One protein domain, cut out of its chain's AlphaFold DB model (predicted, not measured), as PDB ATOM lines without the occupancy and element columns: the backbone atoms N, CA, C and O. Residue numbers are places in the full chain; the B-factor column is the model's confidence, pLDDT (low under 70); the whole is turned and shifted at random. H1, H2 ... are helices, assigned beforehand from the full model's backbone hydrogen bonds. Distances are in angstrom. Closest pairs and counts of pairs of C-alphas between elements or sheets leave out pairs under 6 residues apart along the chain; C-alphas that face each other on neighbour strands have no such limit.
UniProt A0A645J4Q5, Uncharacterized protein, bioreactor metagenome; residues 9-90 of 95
ATOM      1  N   GLU A   9     135.930 104.503 108.568       96.75
ATOM      2  CA  GLU A   9     137.314 104.320 109.025       96.75
ATOM      3  C   GLU A   9     138.313 104.315 107.860       96.75
ATOM      4  O   GLU A   9     139.319 105.027 107.912       96.75
ATOM      5  N   GLY A  10     138.024 103.583 106.787       97.31
ATOM      6  CA  GLY A  10     138.816 103.524 105.563       97.31
ATOM      7  C   GLY A  10     138.963 104.896 104.910       97.31
ATOM      8  O   GLY A  10     140.073 105.292 104.533       97.31
ATOM      9  N   ILE A  11     137.882 105.682 104.870       98.12
ATOM     10  CA  ILE A  11     137.930 107.069 104.385       98.12
ATOM     11  C   ILE A  11     138.805 107.934 105.301       98.12
ATOM     12  O   ILE A  11     139.696 108.629 104.809       98.12
ATOM     13  N   VAL A  12     138.633 107.867 106.625       97.94
ATOM     14  CA  VAL A  12     139.474 108.615 107.580       97.94
ATOM     15  C   VAL A  12     140.957 108.258 107.433       97.94
ATOM     16  O   VAL A  12     141.808 109.154 107.489       97.94
ATOM     17  N   ILE A  13     141.290 106.981 107.220       97.50
ATOM     18  CA  ILE A  13     142.668 106.527 106.986       97.50
ATOM     19  C   ILE A  13     143.222 107.165 105.711       97.50
ATOM     20  O   ILE A  13     144.314 107.744 105.752       97.50
ATOM     21  N   TYR A  14     142.477 107.112 104.601       97.94
ATOM     22  CA  TYR A  14     142.889 107.744 103.349       97.94
ATOM     23  C   TYR A  14     143.138 109.245 103.526       97.94
ATOM     24  O   TYR A  14     144.184 109.759 103.126       97.94
ATOM     25  N   GLU A  15     142.198 109.966 104.131       98.00
ATOM     26  CA  GLU A  15     142.300 111.417 104.266       98.00
ATOM     27  C   GLU A  15     143.419 111.839 105.213       98.00
ATOM     28  O   GLU A  15     144.110 112.831 104.965       98.00
ATOM     29  N   SER A  16     143.638 111.073 106.281       97.00
ATOM     30  CA  SER A  16     144.781 111.267 107.170       97.00
ATOM     31  C   SER A  16     146.082 111.055 106.400       97.00
ATOM     32  O   SER A  16     146.952 111.926 106.408       97.00
ATOM     33  N   PHE A  17     146.194 109.955 105.651       96.94
ATOM     34  CA  PHE A  17     147.350 109.676 104.801       96.94
ATOM     35  C   PHE A  17     147.593 110.795 103.774       96.94
ATOM     36  O   PHE A  17     148.716 111.278 103.627       96.94
ATOM     37  N   TYR A  18     146.539 111.289 103.124       97.50
ATOM     38  CA  TYR A  18     146.623 112.424 102.209       97.50
ATOM     39  C   TYR A  18     147.180 113.676 102.895       97.50
ATOM     40  O   TYR A  18     148.113 114.292 102.376       97.50
ATOM     41  N   LYS A  19     146.682 114.043 104.082       96.44
ATOM     42  CA  LYS A  19     147.159 115.227 104.820       96.44
ATOM     43  C   LYS A  19     148.648 115.152 105.160       96.44
ATOM     44  O   LYS A  19     149.332 116.168 105.072       96.44
ATOM     45  N   TYR A  20     149.161 113.973 105.510       96.44
ATOM     46  CA  TYR A  20     150.573 113.813 105.870       96.44
ATOM     47  C   TYR A  20     151.521 113.766 104.667       96.44
ATOM     48  O   TYR A  20     152.663 114.218 104.782       96.44
ATOM     49  N   PHE A  21     151.082 113.219 103.529       96.19
ATOM     50  CA  PHE A  21     151.990 112.851 102.436       96.19
ATOM     51  C   PHE A  21     151.766 113.596 101.114       96.19
ATOM     52  O   PHE A  21     152.651 113.560 100.256       96.19
ATOM     53  N   SER A  22     150.642 114.300 100.936       94.94
ATOM     54  CA  SER A  22     150.306 114.997  99.677       94.94
ATOM     55  C   SER A  22     151.289 116.106  99.279       94.94
ATOM     56  O   SER A  22     151.397 116.436  98.102       94.94
ATOM     57  N   ASN A  23     152.054 116.655 100.229       95.69
ATOM     58  CA  ASN A  23     153.090 117.655  99.948       95.69
ATOM     59  C   ASN A  23     154.349 117.078  99.274       95.69
ATOM     60  O   ASN A  23     155.120 117.828  98.680       95.69
ATOM     61  N   LYS A  24     154.580 115.765  99.389       95.69
ATOM     62  CA  LYS A  24     155.770 115.067  98.871       95.69
ATOM     63  C   LYS A  24     155.430 114.070  97.774       95.69
ATOM     64  O   LYS A  24     156.263 113.803  96.914       95.69
ATOM     65  N   TYR A  25     154.226 113.512  97.810       95.31
ATOM     66  CA  TYR A  25     153.793 112.456  96.911       95.31
ATOM     67  C   TYR A  25     152.434 112.785  96.310       95.31
ATOM     68  O   TYR A  25     151.570 113.372  96.957       95.31
ATOM     69  N   ASN A  26     152.213 112.328  95.079       93.88
ATOM     70  CA  ASN A  26     150.902 112.379  94.444       93.88
ATOM     71  C   ASN A  26     149.973 111.316  95.063       93.88
ATOM     72  O   ASN A  26     149.794 110.222  94.519       93.88
ATOM     73  N   VAL A  27     149.427 111.625  96.238       96.12
ATOM     74  CA  VAL A  27     148.465 110.774  96.941       96.12
ATOM     75  C   VAL A  27     147.101 110.923  96.279       96.12
ATOM     76  O   VAL A  27     146.534 112.011  96.247       96.12
ATOM     77  N   LYS A  28     146.583 109.819  95.745       96.19
ATOM     78  CA  LYS A  28     145.260 109.737  95.119       96.19
ATOM     79  C   LYS A  28     144.610 108.397  95.452       96.19
ATOM     80  O   LYS A  28     145.344 107.397  95.530       96.19
ATOM     81  N   PRO A  29     143.276 108.346  95.600       97.12
ATOM     82  CA  PRO A  29     142.584 107.080  95.720       97.12
ATOM     83  C   PRO A  29     142.639 106.368  94.365       97.12
ATOM     84  O   PRO A  29     142.738 106.994  93.305       97.12
ATOM     85  N   PHE A  30     142.599 105.043  94.381       96.69
ATOM     86  CA  PHE A  30     142.489 104.244  93.174       96.69
ATOM     87  C   PHE A  30     141.026 104.229  92.717       96.69
ATOM     88  O   PHE A  30     140.308 103.255  92.916       96.69
ATOM     89  N   VAL A  31     140.582 105.347  92.130       96.88
ATOM     90  CA  VAL A  31     139.175 105.609  91.766       96.88
ATOM     91  C   VAL A  31     138.567 104.469  90.949       96.88
ATOM     92  O   VAL A  31     137.466 104.028  91.256       96.88
ATOM     93  N   ASN A  32     139.300 103.932  89.969       95.94
ATOM     94  CA  ASN A  32     138.817 102.811  89.158       95.94
ATOM     95  C   ASN A  32     138.563 101.544  89.992       95.94
ATOM     96  O   ASN A  32     137.632 100.806  89.688       95.94
ATOM     97  N   GLY A  33     139.362 101.295  91.035       96.12
ATOM     98  CA  GLY A  33     139.138 100.188  91.964       96.12
ATOM     99  C   GLY A  33     137.856 100.388  92.766       96.12
ATOM    100  O   GLY A  33     136.990  99.522  92.750       96.12
ATOM    101  N   TYR A  34     137.680 101.565  93.366       97.62
ATOM    102  CA  TYR A  34     136.460 101.903  94.105       97.62
ATOM    103  C   TYR A  34     135.196 101.840  93.236       97.62
ATOM    104  O   TYR A  34     134.180 101.310  93.671       97.62
ATOM    105  N   ILE A  35     135.262 102.316  91.991       97.38
ATOM    106  CA  ILE A  35     134.160 102.192  91.029       97.38
ATOM    107  C   ILE A  35     133.817 100.718  90.784       97.38
ATOM    108  O   ILE A  35     132.657 100.340  90.918       97.38
ATOM    109  N   LYS A  36     134.819  99.873  90.505       96.25
ATOM    110  CA  LYS A  36     134.602  98.431  90.313       96.25
ATOM    111  C   LYS A  36     134.011  97.764  91.558       96.25
ATOM    112  O   LYS A  36     133.167  96.890  91.409       96.25
ATOM    113  N   MET A  37     134.428  98.166  92.761       96.62
ATOM    114  CA  MET A  37     133.854  97.663  94.017       96.62
ATOM    115  C   MET A  37     132.357  97.973  94.097       96.62
ATOM    116  O   MET A  37     131.561  97.068  94.329       96.62
ATOM    117  N   ILE A  38     131.980  99.230  93.852       96.69
ATOM    118  CA  ILE A  38     130.588  99.696  93.907       96.69
ATOM    119  C   ILE A  38     129.738  98.994  92.845       96.69
ATOM    120  O   ILE A  38     128.707  98.412  93.169       96.69
ATOM    121  N   ASP A  39     130.193  98.987  91.591       95.62
ATOM    122  CA  ASP A  39     129.438  98.387  90.489       95.62
ATOM    123  C   ASP A  39     129.266  96.870  90.685       95.62
ATOM    124  O   ASP A  39     128.228  96.305  90.346       95.62
ATOM    125  N   LYS A  40     130.256  96.189  91.272       94.19
ATOM    126  CA  LYS A  40     130.187  94.748  91.539       94.19
ATOM    127  C   LYS A  40     129.161  94.393  92.613       94.19
ATOM    128  O   LYS A  40     128.483  93.380  92.466       94.19
ATOM    129  N   VAL A  41     129.031  95.212  93.658       93.12
ATOM    130  CA  VAL A  41     127.984  95.045  94.679       93.12
ATOM    131  C   VAL A  41     126.602  95.168  94.046       93.12
ATOM    132  O   VAL A  41     125.760  94.305  94.271       93.12
ATOM    133  N   GLU A  42     126.397  96.187  93.206       89.00
ATOM    134  CA  GLU A  42     125.118  96.422  92.524       89.00
ATOM    135  C   GLU A  42     124.760  95.290  91.547       89.00
ATOM    136  O   GLU A  42     123.621  94.833  91.515       89.00
ATOM    137  N   VAL A  43     125.723  94.817  90.749       89.88
ATOM    138  CA  VAL A  43     125.484  93.771  89.739       89.88
ATOM    139  C   VAL A  43     125.210  92.407  90.368       89.88
ATOM    140  O   VAL A  43     124.426  91.629  89.825       89.88
ATOM    141  N   LEU A  44     125.886  92.089  91.471       85.75
ATOM    142  CA  LEU A  44     125.769  90.785  92.125       85.75
ATOM    143  C   LEU A  44     124.681  90.742  93.203       85.75
ATOM    144  O   LEU A  44     124.498  89.678  93.788       85.75
ATOM    145  N   ASP A  45     123.998  91.865  93.456       81.62
ATOM    146  CA  ASP A  45     123.058  92.038  94.571       81.62
ATOM    147  C   ASP A  45     123.677  91.559  95.897       81.62
ATOM    148  O   ASP A  45     123.118  90.757  96.646       81.62
ATOM    149  N   PHE A  46     124.932  91.966  96.124       84.00
ATOM    150  CA  PHE A  46     125.723  91.471  97.244       84.00
ATOM    151  C   PHE A  46     125.210  92.081  98.549       84.00
ATOM    152  O   PHE A  46     125.243  93.299  98.722       84.00
ATOM    153  N   GLU A  47     124.792  91.234  99.492       89.06
ATOM    154  CA  GLU A  47     124.403  91.685 100.826       89.06
ATOM    155  C   GLU A  47     125.628  92.255 101.551       89.06
ATOM    156  O   GLU A  47     126.573  91.537 101.894       89.06
ATOM    157  N   LEU A  48     125.636  93.576 101.734       94.06
ATOM    158  CA  LEU A  48     126.757  94.250 102.366       94.06
ATOM    159  C   LEU A  48     126.793  93.960 103.871       94.06
ATOM    160  O   LEU A  48     125.758  93.985 104.539       94.06
ATOM    161  N   PRO A  49     127.985  93.728 104.437       94.44
ATOM    162  CA  PRO A  49     128.145  93.609 105.876       94.44
ATOM    163  C   PRO A  49     127.938  94.956 106.586       94.44
ATOM    164  O   PRO A  49     128.223  96.027 106.042       94.44
ATOM    165  N   LEU A  50     127.502  94.894 107.847       96.56
ATOM    166  CA  LEU A  50     127.443  96.052 108.739       96.56
ATOM    167  C   LEU A  50     128.847  96.501 109.152       96.56
ATOM    168  O   LEU A  50     129.725  95.686 109.440       96.56
ATOM    169  N   THR A  51     129.027  97.812 109.237       95.19
ATOM    170  CA  THR A  51     130.196  98.451 109.847       95.19
ATOM    171  C   THR A  51     130.333  98.092 111.329       95.19
ATOM    172  O   THR A  51     129.390  97.651 111.986       95.19
ATOM    173  N   LYS A  52     131.535  98.295 111.876       91.88
ATOM    174  CA  LYS A  52     131.777  98.153 113.318       91.88
ATOM    175  C   LYS A  52     131.108  99.288 114.094       91.88
ATOM    176  O   LYS A  52     131.109 100.433 113.651       91.88
ATOM    177  N   ASP A  53     130.646  99.000 115.306       92.06
ATOM    178  CA  ASP A  53     130.149 100.042 116.204       92.06
ATOM    179  C   ASP A  53     131.242 101.066 116.545       92.06
ATOM    180  O   ASP A  53     132.403 100.721 116.777       92.06
ATOM    181  N   GLY A  54     130.857 102.343 116.615       92.25
ATOM    182  CA  GLY A  54     131.748 103.420 117.051       92.25
ATOM    183  C   GLY A  54     132.761 103.906 116.009       92.25
ATOM    184  O   GLY A  54     133.747 104.531 116.399       92.25
ATOM    185  N   GLN A  55     132.532 103.663 114.708       92.31
ATOM    186  CA  GLN A  55     133.412 104.184 113.653       92.31
ATOM    187  C   GLN A  55     133.647 105.692 113.779       92.31
ATOM    188  O   GLN A  55     132.734 106.476 114.067       92.31
ATOM    189  N   ASN A  56     134.872 106.119 113.475       93.75
ATOM    190  CA  ASN A  56     135.192 107.534 113.385       93.75
ATOM    191  C   ASN A  56     134.568 108.153 112.126       93.75
ATOM    192  O   ASN A  56     135.096 108.001 111.030       93.75
ATOM    193  N   ARG A  57     133.483 108.913 112.296       94.00
ATOM    194  CA  ARG A  57     132.771 109.599 111.201       94.00
ATOM    195  C   ARG A  57     133.341 110.973 110.838       94.00
ATOM    196  O   ARG A  57     132.708 111.715 110.094       94.00
ATOM    197  N   ASN A  58     134.504 111.352 111.373       94.50
ATOM    198  CA  ASN A  58     135.144 112.640 111.091       94.50
ATOM    199  C   ASN A  58     135.840 112.639 109.718       94.50
ATOM    200  O   ASN A  58     137.067 112.719 109.622       94.50
ATOM    201  N   ILE A  59     135.032 112.515 108.669       94.94
ATOM    202  CA  ILE A  59     135.439 112.567 107.265       94.94
ATOM    203  C   ILE A  59     135.334 113.998 106.723       94.94
ATOM    204  O   ILE A  59     134.496 114.794 107.150       94.94
ATOM    205  N   GLN A  60     136.202 114.335 105.782       95.00
ATOM    206  CA  GLN A  60     136.191 115.564 104.996       95.00
ATOM    207  C   GLN A  60     135.761 115.241 103.554       95.00
ATOM    208  O   GLN A  60     135.316 114.137 103.251       95.00
ATOM    209  N   ASP A  61     135.858 116.214 102.648       95.44
ATOM    210  CA  ASP A  61     135.529 116.015 101.227       95.44
ATOM    211  C   ASP A  61     136.760 115.582 100.400       95.44
ATOM    212  O   ASP A  61     136.698 115.543  99.175       95.44
ATOM    213  N   ILE A  62     137.902 115.248 101.024       97.25
ATOM    214  CA  ILE A  62     139.154 114.956 100.299       97.25
ATOM    215  C   ILE A  62     139.018 113.652  99.517       97.25
ATOM    216  O   ILE A  62     139.437 113.579  98.360       97.25
ATOM    217  N   PHE A  63     138.447 112.614 100.132       98.00
ATOM    218  CA  PHE A  63     138.169 111.355  99.441       98.00
ATOM    219  C   PHE A  63     137.135 111.561  98.334       98.00
ATOM    220  O   PHE A  63     137.404 111.283  97.161       98.00
ATOM    221  N   PHE A  64     135.988 112.130  98.703       97.62
ATOM    222  CA  PHE A  64     134.844 112.318  97.823       97.62
ATOM    223  C   PHE A  64     135.183 113.186  96.609       97.62
ATOM    224  O   PHE A  64     134.746 112.856  95.511       97.62
ATOM    225  N   ALA A  65     136.009 114.229  96.735       97.31
ATOM    226  CA  ALA A  65     136.419 115.101  95.625       97.31
ATOM    227  C   ALA A  65     137.010 114.368  94.399       97.31
ATOM    228  O   ALA A  65     137.096 114.954  93.323       97.31
ATOM    229  N   ASN A  66     137.384 113.090  94.529       97.19
ATOM    230  CA  ASN A  66     137.890 112.262  93.431       97.19
ATOM    231  C   ASN A  66     136.795 111.534  92.628       97.19
ATOM    232  O   ASN A  66     137.110 110.872  91.640       97.19
ATOM    233  N   PHE A  67     135.529 111.640  93.033       97.69
ATOM    234  CA  PHE A  67     134.401 110.922  92.442       97.69
ATOM    235  C   PHE A  67     133.378 111.882  91.832       97.69
ATOM    236  O   PHE A  67     133.184 113.008  92.296       97.69
ATOM    237  N   ASN A  68     132.686 111.415  90.790       97.44
ATOM    238  CA  ASN A  68     131.532 112.127  90.248       97.44
ATOM    239  C   ASN A  68     130.324 112.023  91.202       97.44
ATOM    240  O   ASN A  68     130.318 111.217  92.134       97.44
ATOM    241  N   LEU A  69     129.285 112.824  90.947       97.19
ATOM    242  CA  LEU A  69     128.092 112.868  91.799       97.19
ATOM    243  C   LEU A  69     127.406 111.503  91.947       97.19
ATOM    244  O   LEU A  69     126.974 111.174  93.044       97.19
ATOM    245  N   ALA A  70     127.355 110.695  90.885       97.38
ATOM    246  CA  ALA A  70     126.705 109.387  90.926       97.38
ATOM    247  C   ALA A  70     127.397 108.435  91.919       97.38
ATOM    248  O   ALA A  70     126.741 107.878  92.796       97.38
ATOM    249  N   TYR A  71     128.725 108.300  91.842       98.00
ATOM    250  CA  TYR A  71     129.472 107.456  92.781       98.00
ATOM    251  C   TYR A  71     129.522 108.055  94.188       98.00
ATOM    252  O   TYR A  71     129.421 107.300  95.152       98.00
ATOM    253  N   LYS A  72     129.598 109.388  94.329       97.69
ATOM    254  CA  LYS A  72     129.480 110.049  95.641       97.69
ATOM    255  C   LYS A  72     128.182 109.657  96.343       97.69
ATOM    256  O   LYS A  72     128.231 109.222  97.487       97.69
ATOM    257  N   SER A  73     127.040 109.777  95.664       97.62
ATOM    258  CA  SER A  73     125.734 109.434  96.239       97.62
ATOM    259  C   SER A  73     125.651 107.966  96.655       97.62
ATOM    260  O   SER A  73     125.176 107.677  97.746       97.62
ATOM    261  N   ARG A  74     126.172 107.041  95.839       97.38
ATOM    262  CA  ARG A  74     126.209 105.609  96.184       97.38
ATOM    263  C   ARG A  74     127.038 105.339  97.438       97.38
ATOM    264  O   ARG A  74     126.580 104.632  98.326       97.38
ATOM    265  N   ILE A  75     128.227 105.939  97.524       97.56
ATOM    266  CA  ILE A  75     129.092 105.821  98.704       97.56
ATOM    267  C   ILE A  75     128.380 106.392  99.935       97.56
ATOM    268  O   ILE A  75     128.383 105.749 100.977       97.56
ATOM    269  N   HIS A  76     127.733 107.557  99.826       97.62
ATOM    270  CA  HIS A  76     126.978 108.133 100.940       97.62
ATOM    271  C   HIS A  76     125.863 107.211 101.433       97.62
ATOM    272  O   HIS A  76     125.796 106.978 102.634       97.62
ATOM    273  N   ASN A  77     125.062 106.636 100.533       97.06
ATOM    274  CA  ASN A  77     123.988 105.718 100.919       97.06
ATOM    275  C   ASN A  77     124.531 104.520 101.720       97.06
ATOM    276  O   ASN A  77     124.031 104.229 102.800       97.06
ATOM    277  N   ILE A  78     125.619 103.892 101.249       96.44
ATOM    278  CA  ILE A  78     126.283 102.778 101.954       96.44
ATOM    279  C   ILE A  78     126.683 103.188 103.380       96.44
ATOM    280  O   ILE A  78     126.414 102.468 104.341       96.44
ATOM    281  N   LEU A  79     127.297 104.365 103.528       96.94
ATOM    282  CA  LEU A  79     127.752 104.878 104.821       96.94
ATOM    283  C   LEU A  79     126.593 105.249 105.761       96.94
ATOM    284  O   LEU A  79     126.702 105.067 106.976       96.94
ATOM    285  N   GLU A  80     125.507 105.812 105.235       96.31
ATOM    286  CA  GLU A  80     124.314 106.189 106.007       96.31
ATOM    287  C   GLU A  80     123.551 104.958 106.509       96.31
ATOM    288  O   GLU A  80     123.108 104.943 107.660       96.31
ATOM    289  N   ASP A  81     123.525 103.891 105.708       95.81
ATOM    290  CA  ASP A  81     122.944 102.594 106.066       95.81
ATOM    291  C   ASP A  81     123.828 101.781 107.036       95.81
ATOM    292  O   ASP A  81     123.448 100.699 107.480       95.81
ATOM    293  N   ASN A  82     124.986 102.320 107.441       95.94
ATOM    294  CA  ASN A  82     125.986 101.660 108.291       95.94
ATOM    295  C   ASN A  82     126.535 100.366 107.680       95.94
ATOM    296  O   ASN A  82     126.919  99.451 108.411       95.94
ATOM    297  N   LEU A  83     126.597 100.310 106.353       96.81
ATOM    298  CA  LEU A  83     127.153  99.212 105.575       96.81
ATOM    299  C   LEU A  83     128.573  99.558 105.121       96.81
ATOM    300  O   LEU A  83     128.984 100.719 105.144       96.81
ATOM    301  N   TYR A  84     129.327  98.547 104.694       97.56
ATOM    302  CA  TYR A  84     130.614  98.777 104.047       97.56
ATOM    303  C   TYR A  84     130.887  97.842 102.884       97.56
ATOM    304  O   TYR A  84     130.359  96.732 102.821       97.56
ATOM    305  N   ILE A  85     131.762  98.285 101.978       97.56
ATOM    306  CA  ILE A  85     132.301  97.430 100.918       97.56
ATOM    307  C   ILE A  85     133.758  97.078 101.249       97.56
ATOM    308  O   ILE A  85     134.602  97.979 101.207       97.56
ATOM    309  N   PRO A  86     134.077  95.802 101.542       96.38
ATOM    310  CA  PRO A  86     135.457  95.367 101.742       96.38
ATOM    311  C   PRO A  86     136.251  95.455 100.435       96.38
ATOM    312  O   PRO A  86     135.751  95.070  99.373       96.38
ATOM    313  N   GLN A  87     137.504  95.906 100.492       95.56
ATOM    314  CA  GLN A  87     138.392  95.935  99.320       95.56
ATOM    315  C   GLN A  87     138.595  94.538  98.703       95.56
ATOM    316  O   GLN A  87     138.806  94.417  97.494       95.56
ATOM    317  N   GLU A  88     138.475  93.477  99.511       94.00
ATOM    318  CA  GLU A  88     138.618  92.073  99.110       94.00
ATOM    319  C   GLU A  88     137.499  91.590  98.171       94.00
ATOM    320  O   GLU A  88     137.598  90.498  97.608       94.00
ATOM    321  N   ILE A  89     136.452  92.397  97.945       93.31
ATOM    322  CA  ILE A  89     135.456  92.114  96.903       93.31
ATOM    323  C   ILE A  89     136.092  92.082  95.504       93.31
ATOM    324  O   ILE A  89     135.602  91.382  94.608       93.31
ATOM    325  N   LEU A  90     137.194  92.816  95.307       92.69
ATOM    326  CA  LEU A  90     138.005  92.737  94.100       92.69
ATOM    327  C   LEU A  90     138.973  91.560  94.203       92.69
ATOM    328  O   LEU A  90     139.766  91.449  95.134       92.69
TER     329      LEU A  90
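AT A GLANCE: This is residues 9 to 90 of the 95 residues of an uncharacterized protein of bioreactor metagenome (UniProt A0A645J4Q5). Three helices stand with little contact between them: H1 and H2, the longest, run nearly reverse ways with a gap between them, and H3 is set steeply to H2, meeting residues 35 to 38 of H2 with its own residues 71 to 75. A long loop, residues 45 to 68, sweeps in a wide arc from the end of H2 past the start of H1 to H3, and the tail, residues 81 to 90, runs back from H3 to the other side of the model; residues 20 to 25 stick out at one end. The printed part has 82 residues with three named helices, H1, H2 and H3 in that order, and no named strand; the class is all helix, with 39 residues in named elements, under half. The whole is compact, with a radius of gyration of the C-alphas of 13.0 A, and spans 40 by 29 by 24 A.

HOW THE PARTS SIT: H2, residues 31 to 44, touches H3, residues 69 to 80, with residues 35 to 38 alone on its part and residues 71 to 75 alone on that of H3. Their closest C-alphas are those of Ile 35 and Tyr 71, 7.3 A apart. They run the same way at a steep tilt of 66 degrees. H1, residues 9 to 21, is apart from both H2 and H3. In H1, H2 and H3 every O i to N i+4 pair is within hydrogen-bond range.

IN THESE COORDINATES: H2 measures 20.0 A from C-alpha 31 at (139.175, 105.609, 91.766) to C-alpha 44. H1 begins with C-alpha 9 at (137.314, 104.320, 109.025) and is 18.2 A long. H3 is 16.1 A long and ends with C-alpha 80 at (124.314, 106.189, 106.007).

THE WHOLE: The C-alphas farthest apart are those of Lys 24 and Asp 45, at 40.2 A. The link from H2 to H3 is long, 24 residues, and that from H1 to H2 is short, 9 residues. The printed part has no cut. Its mean pLDDT is 95.4, and no printed residue is under 70.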